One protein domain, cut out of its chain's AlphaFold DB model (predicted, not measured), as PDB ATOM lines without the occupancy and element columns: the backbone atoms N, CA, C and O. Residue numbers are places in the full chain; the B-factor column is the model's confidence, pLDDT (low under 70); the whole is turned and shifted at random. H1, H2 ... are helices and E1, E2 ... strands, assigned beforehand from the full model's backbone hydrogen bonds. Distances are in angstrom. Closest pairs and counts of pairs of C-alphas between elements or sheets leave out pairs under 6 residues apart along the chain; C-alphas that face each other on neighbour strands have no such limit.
ATOM      1  N   GLU A   2      -9.805  20.352-105.036       83.00
ATOM      2  CA  GLU A   2      -9.490  21.758-104.785       83.00
ATOM      3  C   GLU A   2      -9.317  21.973-103.287       83.00
ATOM      4  O   GLU A   2     -10.015  21.358-102.477       83.00
ATOM      5  N   VAL A   3      -8.368  22.835-102.934       87.00
ATOM      6  CA  VAL A   3      -8.056  23.200-101.553       87.00
ATOM      7  C   VAL A   3      -8.190  24.708-101.440       87.00
ATOM      8  O   VAL A   3      -7.590  25.443-102.222       87.00
ATOM      9  N   ARG A   4      -8.993  25.169-100.484       90.44
ATOM     10  CA  ARG A   4      -9.212  26.593-100.218       90.44
ATOM     11  C   ARG A   4      -9.043  26.862 -98.734       90.44
ATOM     12  O   ARG A   4      -9.449  26.046 -97.916       90.44
ATOM     13  N   GLN A   5      -8.464  28.008 -98.394       89.75
ATOM     14  CA  GLN A   5      -8.422  28.488 -97.017       89.75
ATOM     15  C   GLN A   5      -9.448  29.612 -96.871       89.75
ATOM     16  O   GLN A   5      -9.454  30.548 -97.671       89.75
ATOM     17  N   VAL A   6     -10.345  29.502 -95.896       89.19
ATOM     18  CA  VAL A   6     -11.438  30.457 -95.681       89.19
ATOM     19  C   VAL A   6     -11.548  30.721 -94.186       89.19
ATOM     20  O   VAL A   6     -11.818  29.801 -93.434       89.19
ATOM     21  N   ASN A   7     -11.338  31.964 -93.742       88.94
ATOM     22  CA  ASN A   7     -11.472  32.369 -92.331       88.94
ATOM     23  C   ASN A   7     -10.655  31.531 -91.323       88.94
ATOM     24  O   ASN A   7     -11.064  31.369 -90.180       88.94
ATOM     25  N   GLY A   8      -9.498  31.005 -91.737       87.62
ATOM     26  CA  GLY A   8      -8.678  30.113 -90.906       87.62
ATOM     27  C   GLY A   8      -9.046  28.630 -91.022       87.62
ATOM     28  O   GLY A   8      -8.274  27.789 -90.569       87.62
ATOM     29  N   ASP A   9     -10.139  28.302 -91.710       85.12
ATOM     30  CA  ASP A   9     -10.535  26.930 -92.003       85.12
ATOM     31  C   ASP A   9      -9.905  26.436 -93.307       85.12
ATOM     32  O   ASP A   9      -9.778  27.172 -94.293       85.12
ATOM     33  N   LEU A  10      -9.544  25.152 -93.329       85.19
ATOM     34  CA  LEU A  10      -9.117  24.453 -94.537       85.19
ATOM     35  C   LEU A  10     -10.312  23.719 -95.153       85.19
ATOM     36  O   LEU A  10     -10.828  22.755 -94.589       85.19
ATOM     37  N   VAL A  11     -10.729  24.149 -96.341       84.25
ATOM     38  CA  VAL A  11     -11.830  23.553 -97.098       84.25
ATOM     39  C   VAL A  11     -11.266  22.665 -98.205       84.25
ATOM     40  O   VAL A  11     -10.519  23.121 -99.072       84.25
ATOM     41  N   LEU A  12     -11.654  21.389 -98.184       83.44
ATOM     42  CA  LEU A  12     -11.230  20.368 -99.142       83.44
ATOM     43  C   LEU A  12     -12.428  19.911 -99.980       83.44
ATOM     44  O   LEU A  12     -13.351  19.285 -99.457       83.44
ATOM     45  N   GLU A  13     -12.409  20.169-101.288       80.94
ATOM     46  CA  GLU A  13     -13.389  19.589-102.211       80.94
ATOM     47  C   GLU A  13     -12.863  18.276-102.795       80.94
ATOM     48  O   GLU A  13     -11.943  18.237-103.625       80.94
ATOM     49  N   LEU A  14     -13.474  17.180-102.338       83.25
ATOM     50  CA  LEU A  14     -13.072  15.813-102.639       83.25
ATOM     51  C   LEU A  14     -14.249  15.024-103.235       83.25
ATOM     52  O   LEU A  14     -15.351  15.043-102.678       83.25
ATOM     53  N   PRO A  15     -14.046  14.285-104.339       80.88
ATOM     54  CA  PRO A  15     -15.012  13.278-104.759       80.88
ATOM     55  C   PRO A  15     -15.078  12.161-103.707       80.88
ATOM     56  O   PRO A  15     -14.045  11.738-103.193       80.88
ATOM     57  N   ARG A  16     -16.287  11.656-103.420       85.06
ATOM     58  CA  ARG A  16     -16.533  10.609-102.402       85.06
ATOM     59  C   ARG A  16     -16.003  10.999-101.012       85.06
ATOM     60  O   ARG A  16     -15.174  10.306-100.422       85.06
ATOM     61  N   GLY A  17     -16.466  12.143-100.498       83.19
ATOM     62  CA  GLY A  17     -16.060  12.664 -99.185       83.19
ATOM     63  C   GLY A  17     -16.287  11.679 -98.030       83.19
ATOM     64  O   GLY A  17     -15.495  11.637 -97.095       83.19
ATOM     65  N   ASP A  18     -17.294  10.815 -98.149       85.06
ATOM     66  CA  ASP A  18     -17.562   9.688 -97.251       85.06
ATOM     67  C   ASP A  18     -16.384   8.705 -97.140       85.06
ATOM     68  O   ASP A  18     -16.078   8.226 -96.052       85.06
ATOM     69  N   GLN A  19     -15.677   8.442 -98.242       90.62
ATOM     70  CA  GLN A  19     -14.499   7.563 -98.268       90.62
ATOM     71  C   GLN A  19     -13.205   8.301 -97.915       90.62
ATOM     72  O   GLN A  19     -12.235   7.687 -97.463       90.62
ATOM     73  N   ALA A  20     -13.167   9.612 -98.147       89.06
ATOM     74  CA  ALA A  20     -11.999  10.431 -97.855       89.06
ATOM     75  C   ALA A  20     -11.835  10.698 -96.352       89.06
ATOM     76  O   ALA A  20     -10.706  10.710 -95.866       89.06
ATOM     77  N   ILE A  21     -12.942  10.856 -95.616       90.56
ATOM     78  CA  ILE A  21     -12.940  11.146 -94.176       90.56
ATOM     79  C   ILE A  21     -12.103  10.134 -93.368       90.56
ATOM     80  O   ILE A  21     -11.178  10.577 -92.688       90.56
ATOM     81  N   PRO A  22     -12.329   8.803 -93.450       90.12
ATOM     82  CA  PRO A  22     -11.557   7.842 -92.657       90.12
ATOM     83  C   PRO A  22     -10.052   7.903 -92.938       90.12
ATOM     84  O   PRO A  22      -9.239   7.796 -92.023       90.12
ATOM     85  N   ARG A  23      -9.674   8.129 -94.204       89.44
ATOM     86  CA  ARG A  23      -8.268   8.283 -94.604       89.44
ATOM     87  C   ARG A  23      -7.659   9.556 -94.024       89.44
ATOM     88  O   ARG A  23      -6.521   9.527 -93.570       89.44
ATOM     89  N   LEU A  24      -8.414  10.657 -94.023       88.75
ATOM     90  CA  LEU A  24      -7.973  11.930 -93.461       88.75
ATOM     91  C   LEU A  24      -7.720  11.801 -91.956       88.75
ATOM     92  O   LEU A  24      -6.659  12.195 -91.487       88.75
ATOM     93  N   VAL A  25      -8.649  11.179 -91.222       89.81
ATOM     94  CA  VAL A  25      -8.498  10.914 -89.782       89.81
ATOM     95  C   VAL A  25      -7.233  10.097 -89.519       89.81
ATOM     96  O   VAL A  25      -6.428  10.472 -88.674       89.81
ATOM     97  N   GLN A  26      -6.994   9.035 -90.294       89.75
ATOM     98  CA  GLN A  26      -5.806   8.198 -90.129       89.75
ATOM     99  C   GLN A  26      -4.496   8.974 -90.340       89.75
ATOM    100  O   GLN A  26      -3.550   8.790 -89.578       89.75
ATOM    101  N   VAL A  27      -4.435   9.846 -91.351       89.19
ATOM    102  CA  VAL A  27      -3.254  10.682 -91.624       89.19
ATOM    103  C   VAL A  27      -3.049  11.741 -90.538       89.19
ATOM    104  O   VAL A  27      -1.911  12.016 -90.173       89.19
ATOM    105  N   LEU A  28      -4.127  12.316 -90.002       89.50
ATOM    106  CA  LEU A  28      -4.061  13.315 -88.932       89.50
ATOM    107  C   LEU A  28      -3.624  12.704 -87.594       89.50
ATOM    108  O   LEU A  28      -2.880  13.337 -86.848       89.50
ATOM    109  N   SER A  29      -4.046  11.475 -87.298       88.25
ATOM    110  CA  SER A  29      -3.686  10.794 -86.051       88.25
ATOM    111  C   SER A  29      -2.311  10.122 -86.104       88.25
ATOM    112  O   SER A  29      -1.580  10.175 -85.121       88.25
ATOM    113  N   ASN A  30      -1.944   9.513 -87.238       86.31
ATOM    114  CA  ASN A  30      -0.752   8.658 -87.361       86.31
ATOM    115  C   ASN A  30       0.305   9.217 -88.331       86.31
ATOM    116  O   ASN A  30       1.176   8.480 -88.795       86.31
ATOM    117  N   GLY A  31       0.184  10.487 -88.720       81.06
ATOM    118  CA  GLY A  31       1.093  11.134 -89.660       81.06
ATOM    119  C   GLY A  31       2.494  11.368 -89.093       81.06
ATOM    120  O   GLY A  31       2.790  11.094 -87.937       81.06
ATOM    121  N   THR A  32       3.370  11.935 -89.920       77.62
ATOM    122  CA  THR A  32       4.747  12.314 -89.548       77.62
ATOM    123  C   THR A  32       4.835  13.519 -88.602       77.62
ATOM    124  O   THR A  32       5.932  13.873 -88.174       77.62
ATOM    125  N   GLY A  33       3.709  14.169 -88.300       79.94
ATOM    126  CA  GLY A  33       3.619  15.320 -87.403       79.94
ATOM    127  C   GLY A  33       3.045  14.973 -86.025       79.94
ATOM    128  O   GLY A  33       2.859  13.801 -85.700       79.94
ATOM    129  N   PRO A  34       2.740  15.993 -85.204       83.38
ATOM    130  CA  PRO A  34       2.002  15.807 -83.960       83.38
ATOM    131  C   PRO A  34       0.653  15.146 -84.248       83.38
ATOM    132  O   PRO A  34      -0.027  15.536 -85.199       83.38
ATOM    133  N   ALA A  35       0.260  14.176 -83.424       85.81
ATOM    134  CA  ALA A  35      -1.052  13.556 -83.537       85.81
ATOM    135  C   ALA A  35      -2.141  14.612 -83.313       85.81
ATOM    136  O   ALA A  35      -2.168  15.283 -82.279       85.81
ATOM    137  N   ILE A  36      -3.032  14.761 -84.288       89.38
ATOM    138  CA  ILE A  36      -4.175  15.665 -84.205       89.38
ATOM    139  C   ILE A  36      -5.398  14.840 -83.811       89.38
ATOM    140  O   ILE A  36      -5.806  13.919 -84.525       89.38
ATOM    141  N   GLU A  37      -5.985  15.176 -82.664       88.69
ATOM    142  CA  GLU A  37      -7.232  14.572 -82.202       88.69
ATOM    143  C   GLU A  37      -8.423  15.170 -82.960       88.69
ATOM    144  O   GLU A  37      -8.661  16.380 -82.949       88.69
ATOM    145  N   VAL A  38      -9.193  14.309 -83.626       88.00
ATOM    146  CA  VAL A  38     -10.401  14.712 -84.349       88.00
ATOM    147  C   VAL A  38     -11.591  14.665 -83.394       88.00
ATOM    148  O   VAL A  38     -12.105  13.594 -83.088       88.00
ATOM    149  N   GLN A  39     -12.051  15.832 -82.945       89.19
ATOM    150  CA  GLN A  39     -13.152  15.933 -81.977       89.19
ATOM    151  C   GLN A  39     -14.535  15.697 -82.599       89.19
ATOM    152  O   GLN A  39     -15.443  15.193 -81.944       89.19
ATOM    153  N   SER A  40     -14.728  16.089 -83.860       87.50
ATOM    154  CA  SER A  40     -16.006  15.931 -84.556       87.50
ATOM    155  C   SER A  40     -15.819  15.889 -86.067       87.50
ATOM    156  O   SER A  40     -14.845  16.415 -86.605       87.50
ATOM    157  N   ILE A  41     -16.761  15.246 -86.757       85.00
ATOM    158  CA  ILE A  41     -16.797  15.163 -88.215       85.00
ATOM    159  C   ILE A  41     -18.230  15.444 -88.661       85.00
ATOM    160  O   ILE A  41     -19.163  14.774 -88.221       85.00
ATOM    161  N   ASN A  42     -18.405  16.412 -89.560       82.50
ATOM    162  CA  ASN A  42     -19.685  16.691 -90.202       82.50
ATOM    163  C   ASN A  42     -19.552  16.475 -91.714       82.50
ATOM    164  O   ASN A  42     -18.689  17.073 -92.355       82.50
ATOM    165  N   LEU A  43     -20.404  15.623 -92.284       82.12
ATOM    166  CA  LEU A  43     -20.490  15.423 -93.727       82.12
ATOM    167  C   LEU A  43     -21.843  15.931 -94.222       82.12
ATOM    168  O   LEU A  43     -22.880  15.330 -93.941       82.12
ATOM    169  N   ARG A  44     -21.830  17.001 -95.020       78.81
ATOM    170  CA  ARG A  44     -23.025  17.516 -95.693       78.81
ATOM    171  C   ARG A  44     -22.989  17.140 -97.169       78.81
ATOM    172  O   ARG A  44     -22.100  17.561 -97.905       78.81
TER     173      ARG A  44
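This is residues 2 to 44 of the 83 residues of an uncharacterized protein of Chloroflexi bacterium (UniProt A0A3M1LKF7). A hairpin of two strands, E1 and E2, leads through a tight link into one helix, H1, and a long tail without a named element folds back beside H1. The hairpin's tip, residues 5 to 10, sticks out. The printed part has 43 residues in the order E1, E2, H1, with an antiparallel sheet, E1 - E2, and the class mixed, helices and strands. It is only just loose, close to compact, with a radius of gyration of the C-alphas of 11.2 A and spans of 24 by 24 by 18 A.

E1, residues 2 to 6, and E2, residues 9 to 13, form an antiparallel hairpin at 157 degrees. N 4 and O 11, 2.9 A apart, are within hydrogen-bond range. H1, residues 17 to 30, is apart from E1; 8 of its 10 O i to N i+4 pairs are within range.

E1 begins at C-alpha 2 (-9.490, 21.758, -104.785) and measures 12.7 A; E2 measures 12.9 A. H1 measures 19.8 A and ends at C-alpha 30 (-0.752, 8.658, -87.361).

The C-alphas of Thr 32 and Arg 44 are farthest apart, 28.9 A. The printed part has no cut, and no printed residue is under 70 in pLDDT.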